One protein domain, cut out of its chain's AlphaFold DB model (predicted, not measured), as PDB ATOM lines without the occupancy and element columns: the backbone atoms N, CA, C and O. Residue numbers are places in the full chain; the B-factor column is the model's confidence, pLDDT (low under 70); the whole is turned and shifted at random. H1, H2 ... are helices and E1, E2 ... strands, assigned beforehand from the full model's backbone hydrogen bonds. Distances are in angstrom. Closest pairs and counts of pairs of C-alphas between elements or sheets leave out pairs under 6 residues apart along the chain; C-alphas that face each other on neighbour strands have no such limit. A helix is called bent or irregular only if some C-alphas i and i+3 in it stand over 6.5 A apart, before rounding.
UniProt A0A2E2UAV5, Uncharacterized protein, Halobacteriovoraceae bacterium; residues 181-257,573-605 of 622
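What this domain is: This is residues 181 to 257 and 573 to 605 of the 622 residues of an uncharacterized protein of Halobacteriovoraceae bacterium (UniProt A0A2E2UAV5). A small antiparallel sheet, made mainly of the long hairpin E2 and E3 with the short E1 at one edge, forms one end of a flat body, and a cluster of four helices forms the other. In the cluster H3 packs on the long H4, which leads to E1, while H1 and H2 make a second, looser pair beside them. The printed part has 110 residues, with four named helices followed by three named strands, H1 H2 H3 H4 E1 E2 E3; the sheet's order is E1, E2, E3, and the class is mixed, helices and strands. The whole is compact, with a radius of gyration of the C-alphas of 15.0 A and spans of 48 by 35 by 18 A.

How they stand to each other: E2, residues 582 to 588, is the inner strand. It forms a hairpin with E3, residues 594 to 604, antiparallel at 133 degrees; N 584 and O 597 are 2.8 A apart, within hydrogen-bond range. E3 bends by 65 degrees at residue 598, and beyond the bend its residues 601 to 602 pair antiparallel with residues 573 to 574. The edge strand E1, residues 250 to 252, is antiparallel to E2 at 127 degrees, with N 587 and O 251 2.8 A apart. A tight link joins E1 to H4, residues 232 to 247, which is not on the sheet. H4 touches H3, residues 215 to 225, at a steep tilt of 46 degrees, opposite ways; their closest C-alphas, of Ala 216 and Ile 240, are 4.7 A apart. H1, residues 185 to 194, touches H2, residues 201 to 207, about perpendicular at 77 degrees, closest at the C-alphas of Ala 189 and Ala 204, 5.9 A. H1 and H4 are close but not clearly touching, with the C-alphas of Leu 186 and Met 236 closest at 7.2 A. In H1, H2 and H3 every O i to N i+4 pair is within hydrogen-bond range; in H4 10 of 12 are.

Where its parts are: E3 spans 28.1 A from first to last C-alpha, ending at C-alpha 604 (65.610, 74.186, 84.956), and E2 19.3 A. H4 spans 19.6 A from C-alpha 232 (97.855, 52.746, 83.717), with a kink of 42 degrees near residue 239; it is irregular, with C-alphas 234 and 237 7.0 A apart. H3 spans 15.3 A, and H1 14.3 A from C-alpha 185 (89.298, 59.575, 82.241).

The domain as a whole: The two C-alphas farthest apart, of Gly 227 and Arg 605, are 49.9 A apart. Residues 258 to 572 are cut out, with C-alphas 257 and 573 23.4 A apart across the cut. Of the links printed whole, none is long. Mean pLDDT of the printed part is 83.5; residues 206 to 213 are under 70.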
ATOM      1  N   ALA A 181      81.344  54.344  82.191       87.75
ATOM      2  CA  ALA A 181      82.548  53.814  81.554       87.75
ATOM      3  C   ALA A 181      83.773  54.695  81.847       87.75
ATOM      4  O   ALA A 181      84.799  54.175  82.281       87.75
ATOM      5  N   GLY A 182      83.611  56.022  81.720       81.62
ATOM      6  CA  GLY A 182      84.659  57.038  81.895       81.62
ATOM      7  C   GLY A 182      85.721  56.966  80.808       81.62
ATOM      8  O   GLY A 182      86.892  56.746  81.104       81.62
ATOM      9  N   GLU A 183      85.270  57.091  79.563       83.69
ATOM     10  CA  GLU A 183      86.080  57.039  78.339       83.69
ATOM     11  C   GLU A 183      87.103  58.188  78.276       83.69
ATOM     12  O   GLU A 183      88.212  58.016  77.783       83.69
ATOM     13  N   ASP A 184      86.751  59.325  78.871       79.62
ATOM     14  CA  ASP A 184      87.514  60.573  78.979       79.62
ATOM     15  C   ASP A 184      88.508  60.602  80.157       79.62
ATOM     16  O   ASP A 184      89.256  61.563  80.330       79.62
ATOM     17  N   ALA A 185      88.543  59.554  80.989       78.50
ATOM     18  CA  ALA A 185      89.298  59.575  82.241       78.50
ATOM     19  C   ALA A 185      90.815  59.764  82.047       78.50
ATOM     20  O   ALA A 185      91.471  60.333  82.919       78.50
ATOM     21  N   LEU A 186      91.373  59.287  80.926       79.44
ATOM     22  CA  LEU A 186      92.795  59.459  80.617       79.44
ATOM     23  C   LEU A 186      93.131  60.885  80.187       79.44
ATOM     24  O   LEU A 186      94.085  61.455  80.711       79.44
ATOM     25  N   GLU A 187      92.330  61.456  79.294       81.56
ATOM     26  CA  GLU A 187      92.494  62.832  78.819       81.56
ATOM     27  C   GLU A 187      92.422  63.819  79.990       81.56
ATOM     28  O   GLU A 187      93.334  64.617  80.192       81.56
ATOM     29  N   MET A 188      91.425  63.669  80.866       76.00
ATOM     30  CA  MET A 188      91.300  64.517  82.055       76.00
ATOM     31  C   MET A 188      92.490  64.389  83.010       76.00
ATOM     32  O   MET A 188      92.952  65.383  83.568       76.00
ATOM     33  N   ALA A 189      93.004  63.174  83.224       76.06
ATOM     34  CA  ALA A 189      94.180  62.981  84.071       76.06
ATOM     35  C   ALA A 189      95.410  63.697  83.491       76.06
ATOM     36  O   ALA A 189      96.180  64.303  84.238       76.06
ATOM     37  N   GLN A 190      95.575  63.657  82.166       83.19
ATOM     38  CA  GLN A 190      96.642  64.364  81.462       83.19
ATOM     39  C   GLN A 190      96.491  65.883  81.599       83.19
ATOM     40  O   GLN A 190      97.475  66.559  81.903       83.19
ATOM     41  N   GLU A 191      95.274  66.417  81.474       80.19
ATOM     42  CA  GLU A 191      94.999  67.842  81.686       80.19
ATOM     43  C   GLU A 191      95.347  68.289  83.109       80.19
ATOM     44  O   GLU A 191      96.081  69.262  83.284       80.19
ATOM     45  N   MET A 192      94.915  67.552  84.136       76.50
ATOM     46  CA  MET A 192      95.202  67.898  85.534       76.50
ATOM     47  C   MET A 192      96.705  67.921  85.844       76.50
ATOM     48  O   MET A 192      97.179  68.805  86.558       76.50
ATOM     49  N   VAL A 193      97.470  66.976  85.289       80.50
ATOM     50  CA  VAL A 193      98.938  66.978  85.399       80.50
ATOM     51  C   VAL A 193      99.529  68.171  84.645       80.50
ATOM     52  O   VAL A 193     100.429  68.833  85.156       80.50
ATOM     53  N   SER A 194      99.000  68.501  83.463       83.19
ATOM     54  CA  SER A 194      99.457  69.657  82.679       83.19
ATOM     55  C   SER A 194      99.212  70.996  83.387       83.19
ATOM     56  O   SER A 194     100.037  71.903  83.290       83.19
ATOM     57  N   TYR A 195      98.131  71.098  84.168       78.75
ATOM     58  CA  TYR A 195      97.829  72.249  85.021       78.75
ATOM     59  C   TYR A 195      98.631  72.272  86.330       78.75
ATOM     60  O   TYR A 195      98.487  73.206  87.120       78.75
ATOM     61  N   GLY A 196      99.476  71.266  86.574       79.62
ATOM     62  CA  GLY A 196     100.292  71.164  87.781       79.62
ATOM     63  C   GLY A 196      99.491  70.838  89.041       79.62
ATOM     64  O   GLY A 196      99.961  71.111  90.142       79.62
ATOM     65  N   TRP A 197      98.277  70.289  88.908       74.31
ATOM     66  CA  TRP A 197      97.459  69.882  90.059       74.31
ATOM     67  C   TRP A 197      97.959  68.588  90.704       74.31
ATOM     68  O   TRP A 197      97.723  68.366  91.890       74.31
ATOM     69  N   PHE A 198      98.646  67.750  89.927       79.94
ATOM     70  CA  PHE A 198      99.263  66.503  90.371       79.94
ATOM     71  C   PHE A 198     100.647  66.356  89.747       79.94
ATOM     72  O   PHE A 198     100.876  66.800  88.620       79.94
ATOM     73  N   ASP A 199     101.546  65.675  90.454       81.88
ATOM     74  CA  ASP A 199     102.946  65.550  90.031       81.88
ATOM     75  C   ASP A 199     103.113  64.631  88.808       81.88
ATOM     76  O   ASP A 199     104.085  64.742  88.060       81.88
ATOM     77  N   ASN A 200     102.209  63.665  88.621       82.25
ATOM     78  CA  ASN A 200     102.227  62.708  87.513       82.25
ATOM     79  C   ASN A 200     100.878  61.984  87.364       82.25
ATOM     80  O   ASN A 200     100.019  62.051  88.241       82.25
ATOM     81  N   LEU A 201     100.705  61.235  86.268       76.75
ATOM     82  CA  LEU A 201      99.470  60.488  86.001       76.75
ATOM     83  C   LEU A 201      99.148  59.459  87.086       76.75
ATOM     84  O   LEU A 201      97.985  59.279  87.427       76.75
ATOM     85  N   ASN A 202     100.151  58.788  87.655       73.38
ATOM     86  CA  ASN A 202      99.899  57.810  88.709       73.38
ATOM     87  C   ASN A 202      99.372  58.486  89.984       73.38
ATOM     88  O   ASN A 202      98.468  57.951  90.620       73.38
ATOM     89  N   ASP A 203      99.899  59.661  90.328       73.69
ATOM     90  CA  ASP A 203      99.407  60.512  91.412       73.69
ATOM     91  C   ASP A 203      97.975  60.997  91.136       73.69
ATOM     92  O   ASP A 203      97.089  60.789  91.965       73.69
ATOM     93  N   ALA A 204      97.713  61.490  89.920       74.31
ATOM     94  CA  ALA A 204      96.375  61.859  89.471       74.31
ATOM     95  C   ALA A 204      95.399  60.677  89.598       74.31
ATOM     96  O   ALA A 204      94.395  60.788  90.282       74.31
ATOM     97  N   PHE A 205      95.693  59.494  89.059       71.06
ATOM     98  CA  PHE A 205      94.782  58.343  89.148       71.06
ATOM     99  C   PHE A 205      94.650  57.741  90.556       71.06
ATOM    100  O   PHE A 205      93.592  57.206  90.891       71.06
ATOM    101  N   THR A 206      95.696  57.806  91.384       64.12
ATOM    102  CA  THR A 206      95.693  57.218  92.736       64.12
ATOM    103  C   THR A 206      94.993  58.121  93.748       64.12
ATOM    104  O   THR A 206      94.266  57.623  94.610       64.12
ATOM    105  N   ASN A 207      95.180  59.439  93.644       57.91
ATOM    106  CA  ASN A 207      94.617  60.416  94.575       57.91
ATOM    107  C   ASN A 207      93.318  61.052  94.067       57.91
ATOM    108  O   ASN A 207      92.527  61.565  94.864       57.91
ATOM    109  N   ALA A 208      93.008  60.936  92.773       54.75
ATOM    110  CA  ALA A 208      91.740  61.386  92.225       54.75
ATOM    111  C   ALA A 208      90.635  60.328  92.354       54.75
ATOM    112  O   ALA A 208      89.980  59.934  91.389       54.75
ATOM    113  N   TYR A 209      90.224  60.094  93.603       44.88
ATOM    114  CA  TYR A 209      88.793  59.899  93.894       44.88
ATOM    115  C   TYR A 209      87.908  60.955  93.163       44.88
ATOM    116  O   TYR A 209      86.724  60.735  92.888       44.88
ATOM    117  N   GLN A 210      88.522  62.086  92.788       49.22
ATOM    118  CA  GLN A 210      87.989  63.226  92.050       49.22
ATOM    119  C   GLN A 210      87.949  63.096  90.508       49.22
ATOM    120  O   GLN A 210      87.141  63.791  89.900       49.22
ATOM    121  N   LEU A 211      88.664  62.161  89.860       52.84
ATOM    122  CA  LEU A 211      88.603  61.925  88.396       52.84
ATOM    123  C   LEU A 211      87.461  60.970  88.023       52.84
ATOM    124  O   LEU A 211      87.572  60.031  87.250       52.84
ATOM    125  N   ARG A 212      86.300  61.206  88.613       57.03
ATOM    126  CA  ARG A 212      85.028  60.554  88.302       57.03
ATOM    127  C   ARG A 212      84.758  59.114  88.789       57.03
ATOM    128  O   ARG A 212      83.581  58.837  89.040       57.03
ATOM    129  N   GLY A 213      85.751  58.262  89.064       60.44
ATOM    130  CA  GLY A 213      85.539  56.929  89.680       60.44
ATOM    131  C   GLY A 213      84.875  55.885  88.761       60.44
ATOM    132  O   GLY A 213      84.013  55.107  89.188       60.44
ATOM    133  N   SER A 214      85.248  55.889  87.484       75.50
ATOM    134  CA  SER A 214      84.634  55.079  86.428       75.50
ATOM    135  C   SER A 214      85.128  53.626  86.382       75.50
ATOM    136  O   SER A 214      86.078  53.247  87.073       75.50
ATOM    137  N   LEU A 215      84.462  52.793  85.576       84.94
ATOM    138  CA  LEU A 215      84.878  51.407  85.335       84.94
ATOM    139  C   LEU A 215      86.249  51.325  84.650       84.94
ATOM    140  O   LEU A 215      87.039  50.461  85.016       84.94
ATOM    141  N   ALA A 216      86.557  52.229  83.713       86.62
ATOM    142  CA  ALA A 216      87.826  52.204  82.985       86.62
ATOM    143  C   ALA A 216      89.028  52.383  83.924       86.62
ATOM    144  O   ALA A 216      89.982  51.615  83.850       86.62
ATOM    145  N   VAL A 217      88.955  53.318  84.876       80.81
ATOM    146  CA  VAL A 217      90.043  53.542  85.843       80.81
ATOM    147  C   VAL A 217      90.273  52.304  86.715       80.81
ATOM    148  O   VAL A 217      91.410  51.883  86.925       80.81
ATOM    149  N   GLU A 218      89.203  51.672  87.200       82.50
ATOM    150  CA  GLU A 218      89.314  50.457  88.015       82.50
ATOM    151  C   GLU A 218      89.861  49.269  87.216       82.50
ATOM    152  O   GLU A 218      90.746  48.554  87.695       82.50
ATOM    153  N   ASN A 219      89.369  49.076  85.992       88.12
ATOM    154  CA  ASN A 219      89.843  48.034  85.090       88.12
ATOM    155  C   ASN A 219      91.334  48.225  84.777       88.12
ATOM    156  O   ASN A 219      92.098  47.269  84.895       88.12
ATOM    157  N   ALA A 220      91.775  49.453  84.486       86.94
ATOM    158  CA  ALA A 220      93.177  49.762  84.215       86.94
ATOM    159  C   ALA A 220      94.071  49.476  85.432       86.94
ATOM    160  O   ALA A 220      95.088  48.793  85.310       86.94
ATOM    161  N   LEU A 221      93.657  49.905  86.631       83.69
ATOM    162  CA  LEU A 221      94.371  49.594  87.874       83.69
ATOM    163  C   LEU A 221      94.489  48.080  88.108       83.69
ATOM    164  O   LEU A 221      95.541  47.600  88.533       83.69
ATOM    165  N   ASN A 222      93.434  47.313  87.828       87.25
ATOM    166  CA  ASN A 222      93.447  45.857  87.972       87.25
ATOM    167  C   ASN A 222      94.344  45.175  86.929       87.25
ATOM    168  O   ASN A 222      95.085  44.254  87.277       87.25
ATOM    169  N   LEU A 223      94.323  45.643  85.680       91.31
ATOM    170  CA  LEU A 223      95.184  45.150  84.604       91.31
ATOM    171  C   LEU A 223      96.668  45.332  84.953       91.31
ATOM    172  O   LEU A 223      97.430  44.365  84.877       91.31
ATOM    173  N   VAL A 224      97.050  46.511  85.452       88.44
ATOM    174  CA  VAL A 224      98.417  46.788  85.930       88.44
ATOM    175  C   VAL A 224      98.772  45.915  87.135       88.44
ATOM    176  O   VAL A 224      99.802  45.246  87.134       88.44
ATOM    177  N   ARG A 225      97.896  45.833  88.149       87.75
ATOM    178  CA  ARG A 225      98.120  44.982  89.340       87.75
ATOM    179  C   ARG A 225      98.270  43.501  88.998       87.75
ATOM    180  O   ARG A 225      98.979  42.787  89.699       87.75
ATOM    181  N   SER A 226      97.603  43.038  87.944       93.00
ATOM    182  CA  SER A 226      97.710  41.657  87.460       93.00
ATOM    183  C   SER A 226      98.975  41.382  86.636       93.00
ATOM    184  O   SER A 226      99.208  40.236  86.261       93.00
ATOM    185  N   GLY A 227      99.788  42.407  86.357       92.69
ATOM    186  CA  GLY A 227     101.011  42.300  85.561       92.69
ATOM    187  C   GLY A 227     100.779  42.192  84.052       92.69
ATOM    188  O   GLY A 227     101.713  41.865  83.326       92.69
ATOM    189  N   GLN A 228      99.556  42.448  83.570       93.94
ATOM    190  CA  GLN A 228      99.232  42.417  82.136       93.94
ATOM    191  C   GLN A 228      99.754  43.650  81.385       93.94
ATOM    192  O   GLN A 228     100.027  43.563  80.193       93.94
ATOM    193  N   TYR A 229      99.909  44.775  82.086       93.19
ATOM    194  CA  TYR A 229     100.420  46.040  81.556       93.19
ATOM    195  C   TYR A 229     101.405  46.655  82.542       93.19
ATOM    196  O   TYR A 229     101.314  46.405  83.748       93.19
ATOM    197  N   SER A 230     102.342  47.462  82.042       88.31
ATOM    198  CA  SER A 230     103.398  48.038  82.879       88.31
ATOM    199  C   SER A 230     102.934  49.270  83.664       88.31
ATOM    200  O   SER A 230     103.461  49.553  84.739       88.31
ATOM    201  N   ASN A 231     101.934  49.989  83.148       84.88
ATOM    202  CA  ASN A 231     101.395  51.213  83.733       84.88
ATOM    203  C   ASN A 231      99.939  51.468  83.291       84.88
ATOM    204  O   ASN A 231      99.409  50.778  82.419       84.88
ATOM    205  N   ILE A 232      99.282  52.444  83.930       81.00
ATOM    206  CA  ILE A 232      97.855  52.746  83.717       81.00
ATOM    207  C   ILE A 232      97.594  53.214  82.283       81.00
ATOM    208  O   ILE A 232      96.627  52.764  81.683       81.00
ATOM    209  N   GLU A 233      98.456  54.062  81.722       84.25
ATOM    210  CA  GLU A 233      98.288  54.626  80.377       84.25
ATOM    211  C   GLU A 233      98.226  53.529  79.304       84.25
ATOM    212  O   GLU A 233      97.326  53.536  78.468       84.25
ATOM    213  N   GLU A 234      99.096  52.518  79.392       89.44
ATOM    214  CA  GLU A 234      99.064  51.361  78.485       89.44
ATOM    215  C   GLU A 234      97.818  50.483  78.675       89.44
ATOM    216  O   GLU A 234      97.320  49.895  77.714       89.44
ATOM    217  N   ALA A 235      97.312  50.378  79.908       90.06
ATOM    218  CA  ALA A 235      96.140  49.567  80.230       90.06
ATOM    219  C   ALA A 235      94.813  50.240  79.837       90.06
ATOM    220  O   ALA A 235      93.812  49.546  79.639       90.06
ATOM    221  N   MET A 236      94.784  51.575  79.739       86.88
ATOM    222  CA  MET A 236      93.552  52.355  79.571       86.88
ATOM    223  C   MET A 236      92.738  51.997  78.321       86.88
ATOM    224  O   MET A 236      91.536  51.810  78.485       86.88
ATOM    225  N   PRO A 237      93.306  51.831  77.108       90.75
ATOM    226  CA  PRO A 237      92.510  51.475  75.930       90.75
ATOM    227  C   PRO A 237      91.699  50.185  76.128       90.75
ATOM    228  O   PRO A 237      90.487  50.159  75.932       90.75
ATOM    229  N   THR A 238      92.344  49.126  76.628       93.19
ATOM    230  CA  THR A 238      91.675  47.850  76.928       93.19
ATOM    231  C   THR A 238      90.689  47.978  78.086       93.19
ATOM    232  O   THR A 238      89.619  47.370  78.067       93.19
ATOM    233  N   ALA A 239      91.027  48.777  79.095       90.44
ATOM    234  CA  ALA A 239      90.152  49.033  80.226       90.44
ATOM    235  C   ALA A 239      88.874  49.789  79.828       90.44
ATOM    236  O   ALA A 239      87.805  49.466  80.351       90.44
ATOM    237  N   ILE A 240      88.976  50.748  78.901       88.88
ATOM    238  CA  ILE A 240      87.855  51.499  78.325       88.88
ATOM    239  C   ILE A 240      86.944  50.555  77.542       88.88
ATOM    240  O   ILE A 240      85.744  50.538  77.804       88.88
ATOM    241  N   ASP A 241      87.488  49.707  76.667       91.69
ATOM    242  CA  ASP A 241      86.681  48.742  75.907       91.69
ATOM    243  C   ASP A 241      85.878  47.810  76.832       91.69
ATOM    244  O   ASP A 241      84.675  47.598  76.640       91.69
ATOM    245  N   GLN A 242      86.526  47.291  77.881       91.69
ATOM    246  CA  GLN A 242      85.863  46.490  78.915       91.69
ATOM    247  C   GLN A 242      84.790  47.304  79.648       91.69
ATOM    248  O   GLN A 242      83.671  46.834  79.853       91.69
ATOM    249  N   ALA A 243      85.106  48.548  80.010       90.56
ATOM    250  CA  ALA A 243      84.206  49.443  80.720       90.56
ATOM    251  C   ALA A 243      82.971  49.827  79.897       90.56
ATOM    252  O   ALA A 243      81.876  49.867  80.456       90.56
ATOM    253  N   ILE A 244      83.104  50.060  78.588       90.44
ATOM    254  CA  ILE A 244      81.982  50.354  77.687       90.44
ATOM    255  C   ILE A 244      81.019  49.164  77.667       90.44
ATOM    256  O   ILE A 244      79.817  49.340  77.870       90.44
ATOM    257  N   GLN A 245      81.532  47.940  77.516       90.31
ATOM    258  CA  GLN A 245      80.700  46.732  77.522       90.31
ATOM    259  C   GLN A 245      80.021  46.512  78.879       90.31
ATOM    260  O   GLN A 245      78.821  46.226  78.950       90.31
ATOM    261  N   ASP A 246      80.766  46.687  79.967       89.12
ATOM    262  CA  ASP A 246      80.251  46.484  81.314       89.12
ATOM    263  C   ASP A 246      79.249  47.563  81.728       89.12
ATOM    264  O   ASP A 246      78.278  47.252  82.430       89.12
ATOM    265  N   SER A 247      79.431  48.802  81.263       89.94
ATOM    266  CA  SER A 247      78.582  49.949  81.601       89.94
ATOM    267  C   SER A 247      77.125  49.748  81.186       89.94
ATOM    268  O   SER A 247      76.226  50.168  81.914       89.94
ATOM    269  N   GLN A 248      76.870  48.995  80.111       90.44
ATOM    270  CA  GLN A 248      75.523  48.638  79.646       90.44
ATOM    271  C   GLN A 248      74.717  47.843  80.686       90.44
ATOM    272  O   GLN A 248      73.487  47.772  80.624       90.44
ATOM    273  N   ASN A 249      75.395  47.228  81.661       92.31
ATOM    274  CA  ASN A 249      74.746  46.508  82.749       92.31
ATOM    275  C   ASN A 249      74.385  47.409  83.934       92.31
ATOM    276  O   ASN A 249      73.787  46.903  84.883       92.31
ATOM    277  N   TYR A 250      74.721  48.698  83.920       91.31
ATOM    278  CA  TYR A 250      74.413  49.629  85.001       91.31
ATOM    279  C   TYR A 250      73.215  50.505  84.654       91.31
ATOM    280  O   TYR A 250      73.058  50.977  83.534       91.31
ATOM    281  N   VAL A 251      72.354  50.725  85.642       92.31
ATOM    282  CA  VAL A 251      71.230  51.665  85.560       92.31
ATOM    283  C   VAL A 251      71.188  52.513  86.820       92.31
ATOM    284  O   VAL A 251      71.668  52.076  87.867       92.31
ATOM    285  N   LEU A 252      70.598  53.704  86.744       90.50
ATOM    286  CA  LEU A 252      70.357  54.530  87.928       90.50
ATOM    287  C   LEU A 252      69.550  53.758  88.970       90.50
ATOM    288  O   LEU A 252      68.642  52.979  88.654       90.50
ATOM    289  N   THR A 253      69.878  53.978  90.239       88.12
ATOM    290  CA  THR A 253      69.057  53.453  91.327       88.12
ATOM    291  C   THR A 253      67.666  54.060  91.262       88.12
ATOM    292  O   THR A 253      67.523  55.278  91.229       88.12
ATOM    293  N   LYS A 254      66.631  53.220  91.309       85.94
ATOM    294  CA  LYS A 254      65.245  53.688  91.282       85.94
ATOM    295  C   LYS A 254      64.965  54.646  92.448       85.94
ATOM    296  O   LYS A 254      65.103  54.265  93.611       85.94
ATOM    297  N   LYS A 255      64.497  55.852  92.127       84.38
ATOM    298  CA  LYS A 255      63.975  56.829  93.089       84.38
ATOM    299  C   LYS A 255      62.487  56.593  93.360       84.38
ATOM    300  O   LYS A 255      61.797  55.888  92.617       84.38
ATOM    301  N   ASN A 256      61.984  57.157  94.458       82.00
ATOM    302  CA  ASN A 256      60.540  57.220  94.683       82.00
ATOM    303  C   ASN A 256      59.917  58.295  93.776       82.00
ATOM    304  O   ASN A 256      60.604  59.202  93.328       82.00
ATOM    305  N   ASN A 257      58.612  58.201  93.546       81.38
ATOM    306  CA  ASN A 257      57.842  59.141  92.730       81.38
ATOM    307  C   ASN A 257      56.906  60.017  93.585       81.38
ATOM    308  O   ASN A 257      55.795  60.360  93.174       81.38
ATOM    309  N   LYS A 573      73.575  74.754  85.636       93.38
ATOM    310  CA  LYS A 573      74.485  73.724  85.132       93.38
ATOM    311  C   LYS A 573      75.328  73.150  86.268       93.38
ATOM    312  O   LYS A 573      76.169  73.838  86.839       93.38
ATOM    313  N   GLN A 574      75.117  71.874  86.571       91.25
ATOM    314  CA  GLN A 574      75.937  71.104  87.506       91.25
ATOM    315  C   GLN A 574      76.895  70.230  86.706       91.25
ATOM    316  O   GLN A 574      76.637  69.043  86.496       91.25
ATOM    317  N   LYS A 575      77.966  70.853  86.210       87.19
ATOM    318  CA  LYS A 575      78.928  70.230  85.297       87.19
ATOM    319  C   LYS A 575      80.339  70.264  85.851       87.19
ATOM    320  O   LYS A 575      80.703  71.173  86.598       87.19
ATOM    321  N   PHE A 576      81.146  69.271  85.490       78.44
ATOM    322  CA  PHE A 576      82.539  69.207  85.928       78.44
ATOM    323  C   PHE A 576      83.380  70.345  85.339       78.44
ATOM    324  O   PHE A 576      84.263  70.829  86.039       78.44
ATOM    325  N   GLU A 577      83.046  70.842  84.140       76.75
ATOM    326  CA  GLU A 577      83.684  72.033  83.542       76.75
ATOM    327  C   GLU A 577      83.570  73.289  84.428       76.75
ATOM    328  O   GLU A 577      84.428  74.164  84.379       76.75
ATOM    329  N   TYR A 578      82.545  73.356  85.289       76.62
ATOM    330  CA  TYR A 578      82.335  74.443  86.252       76.62
ATOM    331  C   TYR A 578      82.724  74.060  87.689       76.62
ATOM    332  O   TYR A 578      82.435  74.799  88.627       76.62
ATOM    333  N   GLY A 579      83.322  72.882  87.898       73.62
ATOM    334  CA  GLY A 579      83.644  72.362  89.231       73.62
ATOM    335  C   GLY A 579      82.425  71.940  90.068       73.62
ATOM    336  O   GLY A 579      82.569  71.671  91.258       73.62
ATOM    337  N   THR A 580      81.230  71.854  89.473       79.00
ATOM    338  CA  THR A 580      79.955  71.568  90.164       79.00
ATOM    339  C   THR A 580      79.358  70.201  89.814       79.00
ATOM    340  O   THR A 580      78.198  69.924  90.135       79.00
ATOM    341  N   GLY A 581      80.137  69.326  89.172       79.62
ATOM    342  CA  GLY A 581      79.733  67.958  88.842       79.62
ATOM    343  C   GLY A 581      79.329  67.137  90.072       79.62
ATOM    344  O   GLY A 581      79.784  67.379  91.192       79.62
ATOM    345  N   GLN A 582      78.450  66.157  89.872       85.19
ATOM    346  CA  GLN A 582      77.802  65.406  90.949       85.19
ATOM    347  C   GLN A 582      78.181  63.917  90.918       85.19
ATOM    348  O   GLN A 582      78.820  63.418  89.986       85.19
ATOM    349  N   LYS A 583      77.778  63.180  91.962       84.56
ATOM    350  CA  LYS A 583      77.860  61.713  92.015       84.56
ATOM    351  C   LYS A 583      76.463  61.100  92.021       84.56
ATOM    352  O   LYS A 583      75.616  61.476  92.825       84.56
ATOM    353  N   CYS A 584      76.263  60.093  91.179       87.19
ATOM    354  CA  CYS A 584      75.014  59.363  91.033       87.19
ATOM    355  C   CYS A 584      75.188  57.911  91.458       87.19
ATOM    356  O   CYS A 584      76.199  57.269  91.166       87.19
ATOM    357  N   ASN A 585      74.173  57.372  92.131       88.50
ATOM    358  CA  ASN A 585      74.140  55.960  92.482       88.50
ATOM    359  C   ASN A 585      73.595  55.151  91.298       88.50
ATOM    360  O   ASN A 585      72.483  55.386  90.822       88.50
ATOM    361  N   VAL A 586      74.360  54.154  90.869       90.12
ATOM    362  CA  VAL A 586      73.968  53.170  89.859       90.12
ATOM    363  C   VAL A 586      73.983  51.765  90.452       90.12
ATOM    364  O   VAL A 586      74.688  51.477  91.420       90.12
ATOM    365  N   VAL A 587      73.195  50.872  89.866       93.00
ATOM    366  CA  VAL A 587      73.126  49.458  90.225       93.00
ATOM    367  C   VAL A 587      73.452  48.599  89.013       93.00
ATOM    368  O   VAL A 587      72.902  48.792  87.928       93.00
ATOM    369  N   ASN A 588      74.336  47.623  89.200       92.81
ATOM    370  CA  ASN A 588      74.579  46.601  88.194       92.81
ATOM    371  C   ASN A 588      73.379  45.641  88.146       92.81
ATOM    372  O   ASN A 588      73.081  44.956  89.123       92.81
ATOM    373  N   ARG A 589      72.704  45.547  87.002       93.50
ATOM    374  CA  ARG A 589      71.504  44.723  86.801       93.50
ATOM    375  C   ARG A 589      71.749  43.223  86.963       93.50
ATOM    376  O   ARG A 589      70.805  42.503  87.269       93.50
ATOM    377  N   ARG A 590      72.980  42.747  86.742       91.19
ATOM    378  CA  ARG A 590      73.334  41.323  86.862       91.19
ATOM    379  C   ARG A 590      73.657  40.941  88.300       91.19
ATOM    380  O   ARG A 590      73.249  39.882  88.756       91.19
ATOM    381  N   THR A 591      74.410  41.787  89.001       91.00
ATOM    382  CA  THR A 591      74.944  41.457  90.334       91.00
ATOM    383  C   THR A 591      74.181  42.110  91.482       91.00
ATOM    384  O   THR A 591      74.370  41.724  92.632       91.00
ATOM    385  N   GLY A 592      73.359  43.124  91.201       89.12
ATOM    386  CA  GLY A 592      72.693  43.951  92.209       89.12
ATOM    387  C   GLY A 592      73.638  44.869  92.989       89.12
ATOM    388  O   GLY A 592      73.199  45.540  93.921       89.12
ATOM    389  N   ARG A 593      74.934  44.913  92.644       87.69
ATOM    390  CA  ARG A 593      75.919  45.743  93.346       87.69
ATOM    391  C   ARG A 593      75.705  47.221  93.031       87.69
ATOM    392  O   ARG A 593      75.569  47.594  91.865       87.69
ATOM    393  N   LEU A 594      75.696  48.039  94.083       86.94
ATOM    394  CA  LEU A 594      75.648  49.495  93.996       86.94
ATOM    395  C   LEU A 594      77.041  50.066  93.724       86.94
ATOM    396  O   LEU A 594      78.034  49.560  94.247       86.94
ATOM    397  N   ARG A 595      77.091  51.141  92.943       83.81
ATOM    398  CA  ARG A 595      78.296  51.924  92.665       83.81
ATOM    399  C   ARG A 595      77.930  53.404  92.578       83.81
ATOM    400  O   ARG A 595      76.850  53.738  92.102       83.81
ATOM    401  N   GLN A 596      78.836  54.279  93.002       83.19
ATOM    402  CA  GLN A 596      78.762  55.704  92.696       83.19
ATOM    403  C   GLN A 596      79.593  56.012  91.456       83.19
ATOM    404  O   GLN A 596      80.753  55.620  91.372       83.19
ATOM    405  N   VAL A 597      78.987  56.712  90.508       82.56
ATOM    406  CA  VAL A 597      79.636  57.198  89.286       82.56
ATOM    407  C   VAL A 597      79.431  58.696  89.187       82.56
ATOM    408  O   VAL A 597      78.590  59.263  89.882       82.56
ATOM    409  N   SER A 598      80.205  59.351  88.339       83.69
ATOM    410  CA  SER A 598      80.009  60.778  88.113       83.69
ATOM    411  C   SER A 598      78.848  61.044  87.187       83.69
ATOM    412  O   SER A 598      78.537  60.226  86.321       83.69
ATOM    413  N   CYS A 599      78.221  62.190  87.380       87.56
ATOM    414  CA  CYS A 599      77.102  62.623  86.575       87.56
ATOM    415  C   CYS A 599      77.003  64.140  86.526       87.56
ATOM    416  O   CYS A 599      77.507  64.842  87.408       87.56
ATOM    417  N   GLU A 600      76.333  64.616  85.489       92.44
ATOM    418  CA  GLU A 600      76.061  66.027  85.262       92.44
ATOM    419  C   GLU A 600      74.569  66.266  85.088       92.44
ATOM    420  O   GLU A 600      73.824  65.390  84.640       92.44
ATOM    421  N   PHE A 601      74.142  67.461  85.479       94.94
ATOM    422  CA  PHE A 601      72.745  67.864  85.429       94.94
ATOM    423  C   PHE A 601      72.604  69.256  84.823       94.94
ATOM    424  O   PHE A 601      73.433  70.142  85.049       94.94
ATOM    425  N   GLU A 602      71.488  69.470  84.137       95.94
ATOM    426  CA  GLU A 602      70.997  70.794  83.765       95.94
ATOM    427  C   GLU A 602      69.602  70.972  84.352       95.94
ATOM    428  O   GLU A 602      68.601  70.487  83.825       95.94
ATOM    429  N   VAL A 603      69.543  71.649  85.498       96.38
ATOM    430  CA  VAL A 603      68.314  71.787  86.277       96.38
ATOM    431  C   VAL A 603      67.593  73.068  85.850       96.38
ATOM    432  O   VAL A 603      68.131  74.154  86.083       96.38
ATOM    433  N   PRO A 604      66.382  72.995  85.264       97.38
ATOM    434  CA  PRO A 604      65.610  74.186  84.956       97.38
ATOM    435  C   PRO A 604      65.270  74.913  86.253       97.38
ATOM    436  O   PRO A 604      64.723  74.323  87.187       97.38
ATOM    437  N   ARG A 605      65.567  76.210  86.292       97.25
ATOM    438  CA  ARG A 605      65.273  77.105  87.413       97.25
ATOM    439  C   ARG A 605      64.500  78.325  86.893       97.25
ATOM    440  O   ARG A 605      65.068  79.413  86.874       97.25
TER     441      ARG A 605